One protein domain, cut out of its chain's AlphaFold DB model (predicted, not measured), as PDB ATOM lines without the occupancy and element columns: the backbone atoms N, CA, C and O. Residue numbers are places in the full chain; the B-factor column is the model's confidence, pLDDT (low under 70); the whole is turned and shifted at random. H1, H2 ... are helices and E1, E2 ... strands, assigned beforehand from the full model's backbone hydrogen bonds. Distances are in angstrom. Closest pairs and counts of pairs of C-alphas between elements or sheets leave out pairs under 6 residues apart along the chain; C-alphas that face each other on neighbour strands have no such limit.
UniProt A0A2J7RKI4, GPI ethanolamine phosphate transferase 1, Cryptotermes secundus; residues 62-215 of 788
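This is residues 62 to 215 of the 788 residues of the protein "GPI ethanolamine phosphate transferase 1" of Cryptotermes secundus (UniProt A0A2J7RKI4). A small parallel sheet of three strands lies between the long helix H3 on one face and the short helices H2 and H1 on the other. From this body H5 leads away to a loose trail of helices H6, H7 and H8, and residues 201 to 215 of H8 stick out as a free arm. The 154 printed residues, mostly helix by class, hold eight named helices and three strands in the order H1 E1 H2 E2 H3 H4 E3 H5 H6 H7 H8, with sheet order E2 E1 E3. The whole is loose, with a radius of gyration of the C-alphas of 18.9 A and spans of 62 by 45 by 33 A.

Start at E1, residues 77 to 82, the inner strand; E2, residues 99 to 103, is parallel to it, with N 100 and O 78 2.8 A apart, within hydrogen-bond range. On its other side E3, residues 150 to 154, is parallel too, with N 153 and O 79 at 2.9 A, also in range. Three layers, helices on both faces of the sheet, come from H3, residues 119 to 137, and H2, residues 87 to 93. H3 is over E1 at a height of 9.7 A, and the C-alphas of Trp 81 and Val 124 are their closest, 5.7 A. H2 is over E2 at 8.8 A; their closest C-alphas, Ala 91 and Val 99, are 5.9 A apart. E1, H2 and E2 form a strand-helix-strand unit, parallel neighbours joined through a helix, with a right-handed crossover; E2, H3 H4 and E3 form a split one, E1 between the strands, also right-handed. H1, residues 71 to 74, is on H2's face, over none of the strands. H4, residues 139 to 145, only just grazes the sheet with residues 144 to 145. H3 and H5, residues 157 to 165, touch only at their ends, closest at C-alphas 121 and 158, 5.6 A. H6, residues 171 to 175, only just touches H5, with 3 pairs of C-alphas within 8 A, closest Gly 163 and Val 173, 7.2 A. H7, residues 178 to 186, and H8, residues 195 to 215, are close but not clearly touching, C-alphas 179 and 195 being 6.7 A apart. Every O i to N i+4 pair is within hydrogen-bond range in H4 to H8, 2 of 3 in H2 and 13 of 15 in H3; H1 is too short for one.

Find C-alpha 77 at (206.530, 282.338, 317.930); E1 runs 16.9 A from there. H3 begins at (215.539, 278.154, 292.905) and covers 28.0 A. H8 covers 29.7 A and ends at C-alpha 215, (235.145, 240.325, 303.069).

The C-alphas of Ala 139 and Asn 215 are farthest apart, 65.7 A. The printed part has no cut, and E2 to H3 is the long link. Look for pLDDT under 70 in 57 residues, among them 163 to 199.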
ATOM      1  N   LYS A  62     199.520 257.561 304.837       46.47
ATOM      2  CA  LYS A  62     199.141 258.882 304.329       46.47
ATOM      3  C   LYS A  62     199.420 259.895 305.427       46.47
ATOM      4  O   LYS A  62     198.937 259.679 306.529       46.47
ATOM      5  N   ASP A  63     200.169 260.946 305.082       46.19
ATOM      6  CA  ASP A  63     200.659 262.022 305.955       46.19
ATOM      7  C   ASP A  63     201.170 261.513 307.294       46.19
ATOM      8  O   ASP A  63     200.367 261.301 308.180       46.19
ATOM      9  N   ASN A  64     202.485 261.364 307.480       46.91
ATOM     10  CA  ASN A  64     203.061 261.042 308.788       46.91
ATOM     11  C   ASN A  64     202.821 262.223 309.751       46.91
ATOM     12  O   ASN A  64     203.619 263.168 309.739       46.91
ATOM     13  N   PRO A  65     201.760 262.239 310.578       51.06
ATOM     14  CA  PRO A  65     201.481 263.349 311.455       51.06
ATOM     15  C   PRO A  65     202.057 262.892 312.780       51.06
ATOM     16  O   PRO A  65     201.315 262.539 313.695       51.06
ATOM     17  N   VAL A  66     203.384 262.756 312.861       50.75
ATOM     18  CA  VAL A  66     203.970 262.505 314.170       50.75
ATOM     19  C   VAL A  66     203.607 263.747 314.967       50.75
ATOM     20  O   VAL A  66     204.224 264.795 314.802       50.75
ATOM     21  N   GLU A  67     202.586 263.644 315.820       55.38
ATOM     22  CA  GLU A  67     202.328 264.586 316.903       55.38
ATOM     23  C   GLU A  67     203.460 264.403 317.921       55.38
ATOM     24  O   GLU A  67     203.281 263.929 319.045       55.38
ATOM     25  N   SER A  68     204.686 264.640 317.470       52.25
ATOM     26  CA  SER A  68     205.867 264.720 318.292       52.25
ATOM     27  C   SER A  68     205.951 266.137 318.790       52.25
ATOM     28  O   SER A  68     205.828 267.079 318.014       52.25
ATOM     29  N   ASP A  69     206.220 266.240 320.080       56.91
ATOM     30  CA  ASP A  69     206.655 267.461 320.727       56.91
ATOM     31  C   ASP A  69     207.821 268.100 319.973       56.91
ATOM     32  O   ASP A  69     208.966 267.650 320.091       56.91
ATOM     33  N   SER A  70     207.523 269.097 319.152       70.31
ATOM     34  CA  SER A  70     208.524 269.784 318.359       70.31
ATOM     35  C   SER A  70     209.006 271.020 319.104       70.31
ATOM     36  O   SER A  70     208.297 271.607 319.920       70.31
ATOM     37  N   VAL A  71     210.221 271.474 318.789       78.94
ATOM     38  CA  VAL A  71     210.710 272.767 319.291       78.94
ATOM     39  C   VAL A  71     209.712 273.886 318.957       78.94
ATOM     40  O   VAL A  71     209.559 274.808 319.750       78.94
ATOM     41  N   PHE A  72     208.983 273.770 317.842       80.44
ATOM     42  CA  PHE A  72     207.980 274.742 317.413       80.44
ATOM     43  C   PHE A  72     206.794 274.866 318.373       80.44
ATOM     44  O   PHE A  72     206.277 275.972 318.507       80.44
ATOM     45  N   ASP A  73     206.419 273.787 319.070       75.25
ATOM     46  CA  ASP A  73     205.299 273.763 320.023       75.25
ATOM     47  C   ASP A  73     205.630 274.463 321.351       75.25
ATOM     48  O   ASP A  73     204.750 274.985 322.032       75.25
ATOM     49  N   GLU A  74     206.908 274.468 321.739       76.25
ATOM     50  CA  GLU A  74     207.397 275.084 322.983       76.25
ATOM     51  C   GLU A  74     207.876 276.534 322.777       76.25
ATOM     52  O   GLU A  74     208.255 277.224 323.736       76.25
ATOM     53  N   CYS A  75     207.888 276.997 321.525       81.06
ATOM     54  CA  CYS A  75     208.288 278.347 321.157       81.06
ATOM     55  C   CYS A  75     207.136 279.336 321.288       81.06
ATOM     56  O   CYS A  75     205.966 279.006 321.132       81.06
ATOM     57  N   ARG A  76     207.475 280.595 321.571       86.38
ATOM     58  CA  ARG A  76     206.479 281.660 321.684       86.38
ATOM     59  C   ARG A  76     205.964 282.086 320.316       86.38
ATOM     60  O   ARG A  76     204.769 282.319 320.167       86.38
ATOM     61  N   TYR A  77     206.862 282.163 319.337       88.81
ATOM     62  CA  TYR A  77     206.530 282.338 317.930       88.81
ATOM     63  C   TYR A  77     207.519 281.573 317.058       88.81
ATOM     64  O   TYR A  77     208.728 281.583 317.307       88.81
ATOM     65  N   THR A  78     206.988 280.962 316.005       90.06
ATOM     66  CA  THR A  78     207.754 280.300 314.956       90.06
ATOM     67  C   THR A  78     207.382 280.929 313.622       90.06
ATOM     68  O   THR A  78     206.205 280.964 313.271       90.06
ATOM     69  N   TRP A  79     208.370 281.383 312.854       92.38
ATOM     70  CA  TRP A  79     208.177 281.756 311.450       92.38
ATOM     71  C   TRP A  79     208.941 280.798 310.555       92.38
ATOM     72  O   TRP A  79     210.120 280.521 310.783       92.38
ATOM     73  N   SER A  80     208.255 280.275 309.548       91.56
ATOM     74  CA  SER A  80     208.770 279.193 308.728       91.56
ATOM     75  C   SER A  80     208.431 279.379 307.254       91.56
ATOM     76  O   SER A  80     207.352 279.863 306.905       91.56
ATOM     77  N   TRP A  81     209.383 279.013 306.395       93.62
ATOM     78  CA  TRP A  81     209.325 279.233 304.948       93.62
ATOM     79  C   TRP A  81     209.864 278.012 304.212       93.62
ATOM     80  O   TRP A  81     210.949 277.538 304.549       93.62
ATOM     81  N   GLY A  82     209.137 277.499 303.216       90.88
ATOM     82  CA  GLY A  82     209.579 276.312 302.484       90.88
ATOM     83  C   GLY A  82     208.466 275.450 301.897       90.88
ATOM     84  O   GLY A  82     207.496 275.971 301.351       90.88
ATOM     85  N   SER A  83     208.658 274.130 301.959       88.12
ATOM     86  CA  SER A  83     207.845 273.156 301.220       88.12
ATOM     87  C   SER A  83     206.421 273.032 301.780       88.12
ATOM     88  O   SER A  83     206.264 272.958 303.008       88.12
ATOM     89  N   PRO A  84     205.395 272.965 300.907       85.88
ATOM     90  CA  PRO A  84     204.017 272.675 301.293       85.88
ATOM     91  C   PRO A  84     203.832 271.265 301.864       85.88
ATOM     92  O   PRO A  84     202.841 271.042 302.548       85.88
ATOM     93  N   ASP A  85     204.777 270.349 301.655       80.81
ATOM     94  CA  ASP A  85     204.692 268.991 302.196       80.81
ATOM     95  C   ASP A  85     205.283 268.899 303.611       80.81
ATOM     96  O   ASP A  85     204.872 268.057 304.404       80.81
ATOM     97  N   ILE A  86     206.227 269.782 303.958       83.12
ATOM     98  CA  ILE A  86     206.967 269.728 305.228       83.12
ATOM     99  C   ILE A  86     206.426 270.715 306.261       83.12
ATOM    100  O   ILE A  86     206.200 270.348 307.414       83.12
ATOM    101  N   LEU A  87     206.212 271.977 305.879       85.31
ATOM    102  CA  LEU A  87     205.806 273.012 306.835       85.31
ATOM    103  C   LEU A  87     204.468 272.718 307.532       85.31
ATOM    104  O   LEU A  87     204.389 272.907 308.752       85.31
ATOM    105  N   PRO A  88     203.424 272.224 306.836       83.44
ATOM    106  CA  PRO A  88     202.158 271.909 307.487       83.44
ATOM    107  C   PRO A  88     202.257 270.793 308.527       83.44
ATOM    108  O   PRO A  88     201.447 270.789 309.451       83.44
ATOM    109  N   ILE A  89     203.249 269.896 308.438       77.44
ATOM    110  CA  ILE A  89     203.467 268.833 309.434       77.44
ATOM    111  C   ILE A  89     203.664 269.451 310.823       77.44
ATOM    112  O   ILE A  89     203.051 269.012 311.794       77.44
ATOM    113  N   PHE A  90     204.454 270.525 310.909       77.31
ATOM    114  CA  PHE A  90     204.739 271.217 312.168       77.31
ATOM    115  C   PHE A  90     203.618 272.171 312.598       77.31
ATOM    116  O   PHE A  90     203.412 272.382 313.788       77.31
ATOM    117  N   ALA A  91     202.855 272.726 311.652       74.44
ATOM    118  CA  ALA A  91     201.732 273.610 311.972       74.44
ATOM    119  C   ALA A  91     200.476 272.850 312.442       74.44
ATOM    120  O   ALA A  91     199.724 273.364 313.266       74.44
ATOM    121  N   LYS A  92     200.245 271.625 311.947       68.00
ATOM    122  CA  LYS A  92     199.054 270.808 312.249       68.00
ATOM    123  C   LYS A  92     199.016 270.315 313.706       68.00
ATOM    124  O   LYS A  92     197.929 270.100 314.233       68.00
ATOM    125  N   GLY A  93     200.178 270.164 314.354       60.31
ATOM    126  CA  GLY A  93     200.314 269.724 315.754       60.31
ATOM    127  C   GLY A  93     200.336 270.848 316.804       60.31
ATOM    128  O   GLY A  93     200.096 270.581 317.991       60.31
ATOM    129  N   ALA A  94     200.570 272.089 316.367       63.03
ATOM    130  CA  ALA A  94     200.717 273.259 317.223       63.03
ATOM    131  C   ALA A  94     199.347 273.827 317.627       63.03
ATOM    132  O   ALA A  94     198.553 274.274 316.802       63.03
ATOM    133  N   SER A  95     199.052 273.849 318.928       54.62
ATOM    134  CA  SER A  95     197.723 274.172 319.474       54.62
ATOM    135  C   SER A  95     197.331 275.663 319.436       54.62
ATOM    136  O   SER A  95     196.427 276.068 320.164       54.62
ATOM    137  N   GLY A  96     197.988 276.515 318.638       56.78
ATOM    138  CA  GLY A  96     197.722 277.960 318.654       56.78
ATOM    139  C   GLY A  96     198.269 278.755 317.466       56.78
ATOM    140  O   GLY A  96     199.132 278.286 316.731       56.78
ATOM    141  N   SER A  97     197.822 280.009 317.336       70.00
ATOM    142  CA  SER A  97     198.203 280.991 316.301       70.00
ATOM    143  C   SER A  97     199.617 281.573 316.493       70.00
ATOM    144  O   SER A  97     199.802 282.791 316.582       70.00
ATOM    145  N   HIS A  98     200.612 280.703 316.635       83.62
ATOM    146  CA  HIS A  98     201.999 281.074 316.930       83.62
ATOM    147  C   HIS A  98     203.019 280.462 315.964       83.62
ATOM    148  O   HIS A  98     204.139 280.964 315.890       83.62
ATOM    149  N   VAL A  99     202.628 279.444 315.191       86.81
ATOM    150  CA  VAL A  99     203.418 278.891 314.087       86.81
ATOM    151  C   VAL A  99     202.905 279.479 312.776       86.81
ATOM    152  O   VAL A  99     201.792 279.189 312.340       86.81
ATOM    153  N   TYR A 100     203.709 280.341 312.162       88.94
ATOM    154  CA  TYR A 100     203.422 280.978 310.883       88.94
ATOM    155  C   TYR A 100     204.181 280.248 309.773       88.94
ATOM    156  O   TYR A 100     205.406 280.110 309.838       88.94
ATOM    157  N   ILE A 101     203.448 279.801 308.755       89.50
ATOM    158  CA  ILE A 101     203.982 279.112 307.577       89.50
ATOM    159  C   ILE A 101     203.771 279.981 306.332       89.50
ATOM    160  O   ILE A 101     202.697 280.550 306.141       89.50
ATOM    161  N   ASP A 102     204.785 280.077 305.481       90.69
ATOM    162  CA  ASP A 102     204.687 280.655 304.137       90.69
ATOM    163  C   ASP A 102     205.296 279.643 303.156       90.69
ATOM    164  O   ASP A 102     206.484 279.315 303.221       90.69
ATOM    165  N   VAL A 103     204.449 279.083 302.294       90.94
ATOM    166  CA  VAL A 103     204.789 277.964 301.404       90.94
ATOM    167  C   VAL A 103     204.817 278.422 299.952       90.94
ATOM    168  O   VAL A 103     204.008 279.252 299.531       90.94
ATOM    169  N   TYR A 104     205.731 277.866 299.162       89.81
ATOM    170  CA  TYR A 104     205.628 277.941 297.705       89.81
ATOM    171  C   TYR A 104     204.621 276.900 297.182       89.81
ATOM    172  O   TYR A 104     204.276 275.952 297.882       89.81
ATOM    173  N   GLY A 105     204.123 277.081 295.953       85.69
ATOM    174  CA  GLY A 105     203.184 276.134 295.340       85.69
ATOM    175  C   GLY A 105     203.816 274.759 295.106       85.69
ATOM    176  O   GLY A 105     204.982 274.664 294.725       85.69
ATOM    177  N   SER A 106     203.072 273.675 295.323       82.94
ATOM    178  CA  SER A 106     203.600 272.312 295.144       82.94
ATOM    179  C   SER A 106     203.995 272.021 293.690       82.94
ATOM    180  O   SER A 106     204.883 271.220 293.423       82.94
ATOM    181  N   GLU A 107     203.426 272.745 292.724       79.94
ATOM    182  CA  GLU A 107     203.754 272.641 291.300       79.94
ATOM    183  C   GLU A 107     205.165 273.130 290.932       79.94
ATOM    184  O   GLU A 107     205.649 272.878 289.819       79.94
ATOM    185  N   VAL A 108     205.828 273.873 291.827       80.06
ATOM    186  CA  VAL A 108     207.181 274.387 291.583       80.06
ATOM    187  C   VAL A 108     208.291 273.477 292.106       80.06
ATOM    188  O   VAL A 108     209.450 273.737 291.753       80.06
ATOM    189  N   GLU A 109     207.952 272.427 292.861       80.31
ATOM    190  CA  GLU A 109     208.875 271.377 293.295       80.31
ATOM    191  C   GLU A 109     209.291 270.490 292.111       80.31
ATOM    192  O   GLU A 109     208.467 270.024 291.326       80.31
ATOM    193  N   ASP A 110     210.599 270.291 291.937       75.06
ATOM    194  CA  ASP A 110     211.156 269.468 290.861       75.06
ATOM    195  C   ASP A 110     212.318 268.622 291.384       75.06
ATOM    196  O   ASP A 110     213.453 269.084 291.481       75.06
ATOM    197  N   PHE A 111     212.029 267.352 291.661       71.88
ATOM    198  CA  PHE A 111     213.004 266.365 292.129       71.88
ATOM    199  C   PHE A 111     213.812 265.717 290.994       71.88
ATOM    200  O   PHE A 111     214.693 264.900 291.248       71.88
ATOM    201  N   SER A 112     213.515 266.040 289.728       67.62
ATOM    202  CA  SER A 112     214.178 265.422 288.571       67.62
ATOM    203  C   SER A 112     215.551 266.021 288.254       67.62
ATOM    204  O   SER A 112     216.243 265.517 287.368       67.62
ATOM    205  N   GLY A 113     215.923 267.119 288.923       65.06
ATOM    206  CA  GLY A 113     217.177 267.832 288.685       65.06
ATOM    207  C   GLY A 113     217.241 268.578 287.346       65.06
ATOM    208  O   GLY A 113     218.303 269.056 286.954       65.06
ATOM    209  N   ARG A 114     216.124 268.669 286.606       66.12
ATOM    210  CA  ARG A 114     216.056 269.353 285.300       66.12
ATOM    211  C   ARG A 114     216.023 270.871 285.427       66.12
ATOM    212  O   ARG A 114     216.447 271.572 284.510       66.12
ATOM    213  N   ARG A 115     215.478 271.383 286.528       69.56
ATOM    214  CA  ARG A 115     215.490 272.805 286.875       69.56
ATOM    215  C   ARG A 115     216.614 273.101 287.865       69.56
ATOM    216  O   ARG A 115     217.125 272.209 288.531       69.56
ATOM    217  N   SER A 116     216.982 274.379 287.959       74.31
ATOM    218  CA  SER A 116     217.971 274.849 288.934       74.31
ATOM    219  C   SER A 116     217.561 274.445 290.353       74.31
ATOM    220  O   SER A 116     216.477 274.812 290.817       74.31
ATOM    221  N   THR A 117     218.441 273.705 291.028       72.94
ATOM    222  CA  THR A 117     218.223 273.178 292.379       72.94
ATOM    223  C   THR A 117     218.142 274.291 293.425       72.94
ATOM    224  O   THR A 117     217.398 274.169 294.384       72.94
ATOM    225  N   THR A 118     218.793 275.437 293.206       78.62
ATOM    226  CA  THR A 118     218.828 276.570 294.155       78.62
ATOM    227  C   THR A 118     217.595 277.476 294.104       78.62
ATOM    228  O   THR A 118     217.456 278.402 294.908       78.62
ATOM    229  N   ARG A 119     216.675 277.253 293.157       83.50
ATOM    230  CA  ARG A 119     215.539 278.154 292.905       83.50
ATOM    231  C   ARG A 119     214.606 278.292 294.111       83.50
ATOM    232  O   ARG A 119     214.166 279.402 294.409       83.50
ATOM    233  N   LEU A 120     214.289 277.177 294.770       87.06
ATOM    234  CA  LEU A 120     213.390 277.151 295.929       87.06
ATOM    235  C   LEU A 120     214.066 277.759 297.163       87.06
ATOM    236  O   LEU A 120     213.450 278.553 297.868       87.06
ATOM    237  N   ASP A 121     215.359 277.506 297.346       87.69
ATOM    238  CA  ASP A 121     216.140 278.100 298.436       87.69
ATOM    239  C   ASP A 121     216.238 279.621 298.279       87.69
ATOM    240  O   ASP A 121     216.037 280.372 299.230       87.69
ATOM    241  N   THR A 122     216.434 280.104 297.048       87.00
ATOM    242  CA  THR A 122     216.421 281.544 296.737       87.00
ATOM    243  C   THR A 122     215.075 282.186 297.083       87.00
ATOM    244  O   THR A 122     215.024 283.337 297.518       87.00
ATOM    245  N   TRP A 123     213.966 281.462 296.894       91.50
ATOM    246  CA  TRP A 123     212.643 281.932 297.308       91.50
ATOM    247  C   TRP A 123     212.551 282.051 298.833       91.50
ATOM    248  O   TRP A 123     212.100 283.086 299.323       91.50
ATOM    249  N   VAL A 124     213.043 281.050 299.571       89.56
ATOM    250  CA  VAL A 124     213.067 281.057 301.044       89.56
ATOM    251  C   VAL A 124     213.889 282.234 301.566       89.56
ATOM    252  O   VAL A 124     213.389 283.011 302.378       89.56
ATOM    253  N   PHE A 125     215.106 282.440 301.053       90.06
ATOM    254  CA  PHE A 125     215.955 283.561 301.471       90.06
ATOM    255  C   PHE A 125     215.309 284.922 301.204       90.06
ATOM    256  O   PHE A 125     215.325 285.785 302.081       90.06
ATOM    257  N   ARG A 126     214.672 285.102 300.040       91.56
ATOM    258  CA  ARG A 126     213.951 286.342 299.721       91.56
ATOM    259  C   ARG A 126     212.822 286.610 300.712       91.56
ATOM    260  O   ARG A 126     212.656 287.738 301.162       91.56
ATOM    261  N   LYS A 127     212.066 285.577 301.094       92.19
ATOM    262  CA  LYS A 127     210.985 285.706 302.079       92.19
ATOM    263  C   LYS A 127     211.492 286.077 303.467       92.19
ATOM    264  O   LYS A 127     210.878 286.916 304.125       92.19
ATOM    265  N   VAL A 128     212.619 285.506 303.891       90.06
ATOM    266  CA  VAL A 128     213.279 285.879 305.150       90.06
ATOM    267  C   VAL A 128     213.740 287.340 305.105       90.06
ATOM    268  O   VAL A 128     213.484 288.092 306.043       90.06
ATOM    269  N   GLU A 129     214.359 287.779 304.007       89.88
ATOM    270  CA  GLU A 129     214.799 289.168 303.832       89.88
ATOM    271  C   GLU A 129     213.620 290.157 303.838       89.88
ATOM    272  O   GLU A 129     213.645 291.163 304.551       89.88
ATOM    273  N   GLU A 130     212.553 289.858 303.093       91.75
ATOM    274  CA  GLU A 130     211.314 290.642 303.083       91.75
ATOM    275  C   GLU A 130     210.692 290.737 304.482       91.75
ATOM    276  O   GLU A 130     210.228 291.805 304.887       91.75
ATOM    277  N   PHE A 131     210.697 289.634 305.233       92.50
ATOM    278  CA  PHE A 131     210.190 289.579 306.599       92.50
ATOM    279  C   PHE A 131     211.016 290.452 307.555       92.50
ATOM    280  O   PHE A 131     210.450 291.281 308.272       92.50
ATOM    281  N   LEU A 132     212.346 290.333 307.525       89.62
ATOM    282  CA  LEU A 132     213.243 291.133 308.366       89.62
ATOM    283  C   LEU A 132     213.182 292.626 308.019       89.62
ATOM    284  O   LEU A 132     213.250 293.474 308.906       89.62
ATOM    285  N   ASN A 133     213.019 292.974 306.743       90.94
ATOM    286  CA  ASN A 133     212.839 294.366 306.338       90.94
ATOM    287  C   ASN A 133     211.484 294.923 306.793       90.94
ATOM    288  O   ASN A 133     211.432 296.055 307.272       90.94
ATOM    289  N   ARG A 134     210.412 294.125 306.736       91.50
ATOM    290  CA  ARG A 134     209.088 294.505 307.254       91.50
ATOM    291  C   ARG A 134     209.104 294.739 308.762       91.50
ATOM    292  O   ARG A 134     208.489 295.692 309.235       91.50
ATOM    293  N   ALA A 135     209.854 293.923 309.500       89.62
ATOM    294  CA  ALA A 135     210.021 294.070 310.943       89.62
ATOM    295  C   ALA A 135     210.648 295.409 311.358       89.62
ATOM    296  O   ALA A 135     210.373 295.890 312.449       89.62
ATOM    297  N   LYS A 136     211.440 296.061 310.494       90.56
ATOM    298  CA  LYS A 136     211.999 297.395 310.787       90.56
ATOM    299  C   LYS A 136     210.929 298.489 310.828       90.56
ATOM    300  O   LYS A 136     211.115 299.497 311.503       90.56
ATOM    301  N   THR A 137     209.840 298.313 310.081       93.19
ATOM    302  CA  THR A 137     208.759 299.303 309.945       93.19
ATOM    303  C   THR A 137     207.512 298.955 310.755       93.19
ATOM    304  O   THR A 137     206.761 299.852 311.129       93.19
ATOM    305  N   ASP A 138     207.278 297.671 311.029       93.50
ATOM    306  CA  ASP A 138     206.124 297.184 311.786       93.50
ATOM    307  C   ASP A 138     206.482 297.030 313.270       93.50
ATOM    308  O   ASP A 138     207.165 296.085 313.668       93.50
ATOM    309  N   ALA A 139     206.000 297.963 314.095       91.00
ATOM    310  CA  ALA A 139     206.269 297.984 315.531       91.00
ATOM    311  C   ALA A 139     205.768 296.724 316.261       91.00
ATOM    312  O   ALA A 139     206.432 296.264 317.188       91.00
ATOM    313  N   VAL A 140     204.648 296.131 315.825       91.88
ATOM    314  CA  VAL A 140     204.071 294.930 316.453       91.88
ATOM    315  C   VAL A 140     204.919 293.707 316.127       91.88
ATOM    316  O   VAL A 140     205.201 292.884 316.998       91.88
ATOM    317  N   LEU A 141     205.346 293.580 314.869       90.25
ATOM    318  CA  LEU A 141     206.243 292.502 314.465       90.25
ATOM    319  C   LEU A 141     207.605 292.630 315.155       90.25
ATOM    320  O   LEU A 141     208.137 291.635 315.644       90.25
ATOM    321  N   ASN A 142     208.135 293.851 315.243       91.19
ATOM    322  CA  ASN A 142     209.388 294.124 315.932       91.19
ATOM    323  C   ASN A 142     209.317 293.747 317.419       91.19
ATOM    324  O   ASN A 142     210.240 293.123 317.938       91.19
ATOM    325  N   GLU A 143     208.212 294.068 318.098       91.75
ATOM    326  CA  GLU A 143     207.997 293.680 319.493       91.75
ATOM    327  C   GLU A 143     207.962 292.156 319.652       91.75
ATOM    328  O   GLU A 143     208.655 291.622 320.515       91.75
ATOM    329  N   LYS A 144     207.232 291.436 318.785       89.69
ATOM    330  CA  LYS A 144     207.183 289.961 318.805       89.69
ATOM    331  C   LYS A 144     208.560 289.324 318.615       89.69
ATOM    332  O   LYS A 144     208.839 288.307 319.241       89.69
ATOM    333  N   LEU A 145     209.411 289.910 317.773       89.25
ATOM    334  CA  LEU A 145     210.758 289.408 317.485       89.25
ATOM    335  C   LEU A 145     211.745 289.555 318.642       89.25
ATOM    336  O   LEU A 145     212.694 288.781 318.723       89.25
ATOM    337  N   HIS A 146     211.522 290.519 319.533       89.31
ATOM    338  CA  HIS A 146     212.377 290.755 320.698       89.31
ATOM    339  C   HIS A 146     211.909 289.995 321.951       89.31
ATOM    340  O   HIS A 146     212.433 290.221 323.042       89.31
ATOM    341  N   GLN A 147     210.932 289.095 321.815       88.06
ATOM    342  CA  GLN A 147     210.506 288.211 322.900       88.06
ATOM    343  C   GLN A 147     211.428 286.989 323.026       88.06
ATOM    344  O   GLN A 147     212.298 286.735 322.196       88.06
ATOM    345  N   ASP A 148     211.250 286.224 324.101       85.69
ATOM    346  CA  ASP A 148     211.973 284.979 324.331       85.69
ATOM    347  C   ASP A 148     211.366 283.807 323.540       85.69
ATOM    348  O   ASP A 148     210.181 283.802 323.208       85.69
ATOM    349  N   LYS A 149     212.186 282.779 323.274       86.62
ATOM    350  CA  LYS A 149     211.785 281.529 322.594       86.62
ATOM    351  C   LYS A 149     211.212 281.740 321.186       86.62
ATOM    352  O   LYS A 149     210.151 281.215 320.847       86.62
ATOM    353  N   ILE A 150     211.926 282.512 320.377       89.81
ATOM    354  CA  ILE A 150     211.613 282.725 318.965       89.81
ATOM    355  C   ILE A 150     212.388 281.733 318.106       89.81
ATOM    356  O   ILE A 150     213.591 281.557 318.305       89.81
ATOM    357  N   VAL A 151     211.715 281.125 317.128       89.31
ATOM    358  CA  VAL A 151     212.349 280.222 316.162       89.31
ATOM    359  C   VAL A 151     212.078 280.659 314.729       89.31
ATOM    360  O   VAL A 151     210.951 280.964 314.337       89.31
ATOM    361  N   PHE A 152     213.141 280.638 313.930       90.25
ATOM    362  CA  PHE A 152     213.079 280.743 312.481       90.25
ATOM    363  C   PHE A 152     213.375 279.385 311.861       90.25
ATOM    364  O   PHE A 152     214.385 278.764 312.191       90.25
ATOM    365  N   PHE A 153     212.515 278.943 310.946       90.00
ATOM    366  CA  PHE A 153     212.672 277.670 310.250       90.00
ATOM    367  C   PHE A 153     212.658 277.849 308.726       90.00
ATOM    368  O   PHE A 153     211.610 277.726 308.085       90.00
ATOM    369  N   PRO A 154     213.817 278.175 308.128       89.75
ATOM    370  CA  PRO A 154     213.990 278.148 306.683       89.75
ATOM    371  C   PRO A 154     214.222 276.704 306.215       89.75
ATOM    372  O   PRO A 154     215.266 276.113 306.485       89.75
ATOM    373  N   HIS A 155     213.255 276.131 305.501       89.25
ATOM    374  CA  HIS A 155     213.363 274.792 304.929       89.25
ATOM    375  C   HIS A 155     213.903 274.855 303.491       89.25
ATOM    376  O   HIS A 155     213.206 275.287 302.568       89.25
ATOM    377  N   LEU A 156     215.146 274.404 303.309       87.81
ATOM    378  CA  LEU A 156     215.919 274.522 302.069       87.81
ATOM    379  C   LEU A 156     215.916 273.210 301.264       87.81
ATOM    380  O   LEU A 156     216.837 272.402 301.360       87.81
ATOM    381  N   LEU A 157     214.866 273.000 300.462       84.25
ATOM    382  CA  LEU A 157     214.695 271.789 299.639       84.25
ATOM    383  C   LEU A 157     215.732 271.674 298.503       84.25
ATOM    384  O   LEU A 157     216.002 270.587 297.982       84.25
ATOM    385  N   GLY A 158     216.304 272.801 298.081       79.00
ATOM    386  CA  GLY A 158     217.282 272.842 297.005       79.00
ATOM    387  C   GLY A 158     218.567 272.092 297.335       79.00
ATOM    388  O   GLY A 158     219.136 271.462 296.441       79.00
ATOM    389  N   LEU A 159     218.970 272.075 298.608       73.38
ATOM    390  CA  LEU A 159     220.112 271.303 299.104       73.38
ATOM    391  C   LEU A 159     219.896 269.792 298.947       73.38
ATOM    392  O   LEU A 159     220.754 269.107 298.390       73.38
ATOM    393  N   ASP A 160     218.729 269.285 299.347       73.00
ATOM    394  CA  ASP A 160     218.393 267.861 299.215       73.00
ATOM    395  C   ASP A 160     218.317 267.444 297.741       73.00
ATOM    396  O   ASP A 160     218.885 266.431 297.320       73.00
ATOM    397  N   THR A 161     217.688 268.281 296.912       74.06
ATOM    398  CA  THR A 161     217.606 268.047 295.464       74.06
ATOM    399  C   THR A 161     218.997 268.075 294.823       74.06
ATOM    400  O   THR A 161     219.309 267.254 293.956       74.06
ATOM    401  N   ALA A 162     219.874 268.983 295.265       70.81
ATOM    402  CA  ALA A 162     221.249 269.061 294.791       70.81
ATOM    403  C   ALA A 162     222.055 267.809 295.160       70.81
ATOM    404  O   ALA A 162     222.759 267.303 294.288       70.81
ATOM    405  N   GLY A 163     221.901 267.273 296.376       67.44
ATOM    406  CA  GLY A 163     222.560 266.040 296.818       67.44
ATOM    407  C   GLY A 163     222.135 264.788 296.042       67.44
ATOM    408  O   GLY A 163     222.939 263.878 295.845       67.44
ATOM    409  N   HIS A 164     220.896 264.747 295.540       67.50
ATOM    410  CA  HIS A 164     220.417 263.663 294.674       67.50
ATOM    411  C   HIS A 164     220.837 263.808 293.207       67.50
ATOM    412  O   HIS A 164     221.003 262.804 292.509       67.50
ATOM    413  N   THR A 165     220.999 265.043 292.731       69.25
ATOM    414  CA  THR A 165     221.261 265.330 291.314       69.25
ATOM    415  C   THR A 165     222.757 265.392 291.003       69.25
ATOM    416  O   THR A 165     223.200 264.931 289.949       69.25
ATOM    417  N   HIS A 166     223.555 265.949 291.915       67.25
ATOM    418  CA  HIS A 166     224.974 266.203 291.702       67.25
ATOM    419  C   HIS A 166     225.835 265.153 292.409       67.25
ATOM    420  O   HIS A 166     225.553 264.707 293.517       67.25
ATOM    421  N   LYS A 167     226.921 264.736 291.751       65.75
ATOM    422  CA  LYS A 167     227.857 263.758 292.324       65.75
ATOM    423  C   LYS A 167     228.634 264.371 293.503       65.75
ATOM    424  O   LYS A 167     228.869 265.581 293.482       65.75
ATOM    425  N   PRO A 168     229.144 263.553 294.446       58.94
ATOM    426  CA  PRO A 168     229.887 264.028 295.623       58.94
ATOM    427  C   PRO A 168     231.081 264.945 295.316       58.94
ATOM    428  O   PRO A 168     231.429 265.789 296.125       58.94
ATOM    429  N   HIS A 169     231.692 264.810 294.134       61.47
ATOM    430  CA  HIS A 169     232.845 265.614 293.699       61.47
ATOM    431  C   HIS A 169     232.477 266.776 292.765       61.47
ATOM    432  O   HIS A 169     233.334 267.306 292.059       61.47
ATOM    433  N   SER A 170     231.194 267.115 292.660       63.59
ATOM    434  CA  SER A 170     230.757 268.260 291.863       63.59
ATOM    435  C   SER A 170     231.120 269.577 292.551       63.59
ATOM    436  O   SER A 170     231.164 269.669 293.779       63.59
ATOM    437  N   VAL A 171     231.357 270.612 291.740       62.84
ATOM    438  CA  VAL A 171     231.658 271.965 292.232       62.84
ATOM    439  C   VAL A 171     230.512 272.483 293.109       62.84
ATOM    440  O   VAL A 171     230.767 273.083 294.149       62.84
ATOM    441  N   ASP A 172     229.267 272.161 292.763       60.22
ATOM    442  CA  ASP A 172     228.073 272.604 293.491       60.22
ATOM    443  C   ASP A 172     227.997 272.032 294.920       60.22
ATOM    444  O   ASP A 172     227.647 272.748 295.854       60.22
ATOM    445  N   VAL A 173     228.408 270.772 295.126       59.97
ATOM    446  CA  VAL A 173     228.463 270.147 296.465       59.97
ATOM    447  C   VAL A 173     229.594 270.740 297.311       59.97
ATOM    448  O   VAL A 173     229.419 270.941 298.509       59.97
ATOM    449  N   SER A 174     230.728 271.099 296.696       56.47
ATOM    450  CA  SER A 174     231.837 271.760 297.407       56.47
ATOM    451  C   SER A 174     231.501 273.181 297.882       56.47
ATOM    452  O   SER A 174     232.105 273.674 298.831       56.47
ATOM    453  N   GLN A 175     230.527 273.830 297.237       56.53
ATOM    454  CA  GLN A 175     230.059 275.176 297.578       56.53
ATOM    455  C   GLN A 175     228.898 275.179 298.582       56.53
ATOM    456  O   GLN A 175     228.595 276.226 299.150       56.53
ATOM    457  N   ALA A 176     228.268 274.028 298.834       57.03
ATOM    458  CA  ALA A 176     227.124 273.886 299.737       57.03
ATOM    459  C   ALA A 176     227.508 273.847 301.232       57.03
ATOM    460  O   ALA A 176     226.708 273.418 302.063       57.03
ATOM    461  N   ASP A 177     228.722 274.268 301.601       60.25
ATOM    462  CA  ASP A 177     229.153 274.272 302.996       60.25
ATOM    463  C   ASP A 177     228.407 275.363 303.786       60.25
ATOM    464  O   ASP A 177     228.690 276.558 303.693       60.25
ATOM    465  N   VAL A 178     227.413 274.936 304.567       61.97
ATOM    466  CA  VAL A 178     226.602 275.797 305.441       61.97
ATOM    467  C   VAL A 178     227.367 276.156 306.725       61.97
ATOM    468  O   VAL A 178     226.995 277.091 307.435       61.97
ATOM    469  N   ALA A 179     228.462 275.457 307.037       58.72
ATOM    470  CA  ALA A 179     229.185 275.646 308.290       58.72
ATOM    471  C   ALA A 179     229.898 277.014 308.399       58.72
ATOM    472  O   ALA A 179     229.778 277.639 309.455       58.72
ATOM    473  N   PRO A 180     230.540 277.556 307.342       61.97
ATOM    474  CA  PRO A 180     231.039 278.931 307.325       61.97
ATOM    475  C   PRO A 180     229.929 279.978 307.483       61.97
ATOM    476  O   PRO A 180     230.105 280.958 308.209       61.97
ATOM    477  N   LEU A 181     228.766 279.760 306.854       60.31
ATOM    478  CA  LEU A 181     227.607 280.650 306.967       60.31
ATOM    479  C   LEU A 181     227.064 280.668 308.403       60.31
ATOM    480  O   LEU A 181     226.850 281.738 308.969       60.31
ATOM    481  N   MET A 182     226.895 279.499 309.025       58.50
ATOM    482  CA  MET A 182     226.414 279.384 310.406       58.50
ATOM    483  C   MET A 182     227.439 279.904 311.418       58.50
ATOM    484  O   MET A 182     227.060 280.585 312.366       58.50
ATOM    485  N   ALA A 183     228.737 279.670 311.203       61.16
ATOM    486  CA  ALA A 183     229.792 280.247 312.035       61.16
ATOM    487  C   ALA A 183     229.799 281.782 311.959       61.16
ATOM    488  O   ALA A 183     229.908 282.442 312.992       61.16
ATOM    489  N   SER A 184     229.584 282.348 310.764       62.91
ATOM    490  CA  SER A 184     229.414 283.793 310.578       62.91
ATOM    491  C   SER A 184     228.151 284.326 311.260       62.91
ATOM    492  O   SER A 184     228.208 285.383 311.881       62.91
ATOM    493  N   LEU A 185     227.017 283.624 311.158       57.12
ATOM    494  CA  LEU A 185     225.743 284.044 311.758       57.12
ATOM    495  C   LEU A 185     225.761 283.988 313.291       57.12
ATOM    496  O   LEU A 185     225.137 284.821 313.940       57.12
ATOM    497  N   ILE A 186     226.486 283.029 313.872       68.50
ATOM    498  CA  ILE A 186     226.601 282.847 315.329       68.50
ATOM    499  C   ILE A 186     227.795 283.651 315.895       68.50
ATOM    500  O   ILE A 186     227.991 283.719 317.107       68.50
ATOM    501  N   GLY A 187     228.591 284.302 315.038       60.22
ATOM    502  CA  GLY A 187     229.742 285.112 315.448       60.22
ATOM    503  C   GLY A 187     230.900 284.289 316.024       60.22
ATOM    504  O   GLY A 187     231.658 284.788 316.853       60.22
ATOM    505  N   ILE A 188     231.027 283.023 315.616       66.00
ATOM    506  CA  ILE A 188     232.057 282.104 316.108       66.00
ATOM    507  C   ILE A 188     233.324 282.255 315.244       66.00
ATOM    508  O   ILE A 188     233.284 281.967 314.047       66.00
ATOM    509  N   PRO A 189     234.474 282.652 315.823       50.34
ATOM    510  CA  PRO A 189     235.711 282.900 315.088       50.34
ATOM    511  C   PRO A 189     236.536 281.611 314.942       50.34
ATOM    512  O   PRO A 189     237.651 281.516 315.452       50.34
ATOM    513  N   VAL A 190     235.989 280.584 314.290       54.94
ATOM    514  CA  VAL A 190     236.716 279.328 314.026       54.94
ATOM    515  C   VAL A 190     236.797 279.109 312.515       54.94
ATOM    516  O   VAL A 190     235.779 279.259 311.838       54.94
ATOM    517  N   PRO A 191     237.968 278.733 311.959       51.00
ATOM    518  CA  PRO A 191     238.039 278.256 310.588       51.00
ATOM    519  C   PRO A 191     237.366 276.886 310.578       51.00
ATOM    520  O   PRO A 191     237.977 275.885 310.946       51.00
ATOM    521  N   VAL A 192     236.075 276.835 310.254       52.28
ATOM    522  CA  VAL A 192     235.378 275.555 310.143       52.28
ATOM    523  C   VAL A 192     235.892 274.906 308.866       52.28
ATOM    524  O   VAL A 192     235.380 275.148 307.779       52.28
ATOM    525  N   SER A 193     236.981 274.144 308.975       51.81
ATOM    526  CA  SER A 193     237.377 273.203 307.938       51.81
ATOM    527  C   SER A 193     236.204 272.245 307.770       51.81
ATOM    528  O   SER A 193     235.911 271.451 308.661       51.81
ATOM    529  N   SER A 194     235.507 272.469 306.659       56.97
ATOM    530  CA  SER A 194     234.205 271.981 306.225       56.97
ATOM    531  C   SER A 194     233.717 270.684 306.867       56.97
ATOM    532  O   SER A 194     234.427 269.679 306.902       56.97
ATOM    533  N   VAL A 195     232.440 270.672 307.253       58.22
ATOM    534  CA  VAL A 195     231.666 269.448 307.548       58.22
ATOM    535  C   VAL A 195     231.868 268.389 306.456       58.22
ATOM    536  O   VAL A 195     231.820 267.192 306.734       58.22
ATOM    537  N   ILE A 196     232.168 268.831 305.232       62.28
ATOM    538  CA  ILE A 196     232.543 268.013 304.081       62.28
ATOM    539  C   ILE A 196     233.775 267.142 304.376       62.28
ATOM    540  O   ILE A 196     233.685 265.937 304.186       62.28
ATOM    541  N   VAL A 197     234.876 267.678 304.915       67.25
ATOM    542  CA  VAL A 197     236.096 266.894 305.221       67.25
ATOM    543  C   VAL A 197     235.824 265.821 306.279       67.25
ATOM    544  O   VAL A 197     236.209 264.668 306.107       67.25
ATOM    545  N   ALA A 198     235.104 266.167 307.348       64.62
ATOM    546  CA  ALA A 198     234.717 265.189 308.369       64.62
ATOM    547  C   ALA A 198     233.750 264.125 307.810       64.62
ATOM    548  O   ALA A 198     233.813 262.956 308.191       64.62
ATOM    549  N   SER A 199     232.873 264.517 306.880       62.66
ATOM    550  CA  SER A 199     231.970 263.598 306.181       62.66
ATOM    551  C   SER A 199     232.728 262.680 305.224       62.66
ATOM    552  O   SER A 199     232.426 261.493 305.174       62.66
ATOM    553  N   GLU A 200     233.735 263.180 304.506       73.44
ATOM    554  CA  GLU A 200     234.618 262.375 303.656       73.44
ATOM    555  C   GLU A 200     235.398 261.351 304.480       73.44
ATOM    556  O   GLU A 200     235.466 260.181 304.098       73.44
ATOM    557  N   GLU A 201     235.917 261.750 305.642       79.88
ATOM    558  CA  GLU A 201     236.599 260.842 306.563       79.88
ATOM    559  C   GLU A 201     235.638 259.772 307.105       79.88
ATOM    560  O   GLU A 201     235.955 258.580 307.085       79.88
ATOM    561  N   LEU A 202     234.426 260.166 307.508       75.12
ATOM    562  CA  LEU A 202     233.394 259.238 307.971       75.12
ATOM    563  C   LEU A 202     232.959 258.269 306.866       75.12
ATOM    564  O   LEU A 202     232.811 257.076 307.132       75.12
ATOM    565  N   ILE A 203     232.768 258.746 305.633       73.25
ATOM    566  CA  ILE A 203     232.441 257.911 304.471       73.25
ATOM    567  C   ILE A 203     233.585 256.934 304.207       73.25
ATOM    568  O   ILE A 203     233.332 255.741 304.045       73.25
ATOM    569  N   ALA A 204     234.835 257.400 304.216       79.88
ATOM    570  CA  ALA A 204     236.002 256.554 304.007       79.88
ATOM    571  C   ALA A 204     236.100 255.455 305.077       79.88
ATOM    572  O   ALA A 204     236.204 254.277 304.734       79.88
ATOM    573  N   LEU A 205     235.983 255.809 306.360       83.56
ATOM    574  CA  LEU A 205     235.957 254.866 307.484       83.56
ATOM    575  C   LEU A 205     234.782 253.886 307.389       83.56
ATOM    576  O   LEU A 205     234.960 252.690 307.617       83.56
ATOM    577  N   SER A 206     233.598 254.366 307.007       76.56
ATOM    578  CA  SER A 206     232.393 253.540 306.854       76.56
ATOM    579  C   SER A 206     232.533 252.547 305.704       76.56
ATOM    580  O   SER A 206     232.199 251.376 305.861       76.56
ATOM    581  N   LEU A 207     233.075 252.977 304.562       75.38
ATOM    582  CA  LEU A 207     233.362 252.107 303.421       75.38
ATOM    583  C   LEU A 207     234.441 251.077 303.760       75.38
ATOM    584  O   LEU A 207     234.332 249.920 303.358       75.38
ATOM    585  N   LEU A 208     235.459 251.469 304.527       80.25
ATOM    586  CA  LEU A 208     236.523 250.572 304.971       80.25
ATOM    587  C   LEU A 208     235.987 249.531 305.966       80.25
ATOM    588  O   LEU A 208     236.275 248.341 305.822       80.25
ATOM    589  N   GLY A 209     235.126 249.950 306.897       75.00
ATOM    590  CA  GLY A 209     234.396 249.065 307.803       75.00
ATOM    591  C   GLY A 209     233.443 248.118 307.068       75.00
ATOM    592  O   GLY A 209     233.427 246.922 307.349       75.00
ATOM    593  N   LEU A 210     232.705 248.614 306.074       71.69
ATOM    594  CA  LEU A 210     231.804 247.805 305.252       71.69
ATOM    595  C   LEU A 210     232.573 246.764 304.432       71.69
ATOM    596  O   LEU A 210     232.187 245.597 304.399       71.69
ATOM    597  N   ASN A 211     233.687 247.163 303.813       73.31
ATOM    598  CA  ASN A 211     234.566 246.268 303.067       73.31
ATOM    599  C   ASN A 211     235.166 245.185 303.975       73.31
ATOM    600  O   ASN A 211     235.219 244.017 303.591       73.31
ATOM    601  N   TYR A 212     235.568 245.552 305.195       76.25
ATOM    602  CA  TYR A 212     236.013 244.600 306.207       76.25
ATOM    603  C   TYR A 212     234.903 243.605 306.559       76.25
ATOM    604  O   TYR A 212     235.128 242.406 306.441       76.25
ATOM    605  N   TYR A 213     233.698 244.073 306.900       68.12
ATOM    606  CA  TYR A 213     232.571 243.203 307.262       68.12
ATOM    607  C   TYR A 213     232.160 242.253 306.135       68.12
ATOM    608  O   TYR A 213     231.906 241.076 306.383       68.12
ATOM    609  N   GLN A 214     232.111 242.741 304.894       63.47
ATOM    610  CA  GLN A 214     231.715 241.932 303.741       63.47
ATOM    611  C   GLN A 214     232.762 240.874 303.380       63.47
ATOM    612  O   GLN A 214     232.399 239.773 302.969       63.47
ATOM    613  N   ASN A 215     234.053 241.180 303.547       65.50
ATOM    614  CA  ASN A 215     235.145 240.325 303.069       65.50
ATOM    615  C   ASN A 215     235.896 239.590 304.175       65.50
ATOM    616  O   ASN A 215     236.858 238.874 303.882       65.50
TER     617      ASN A 215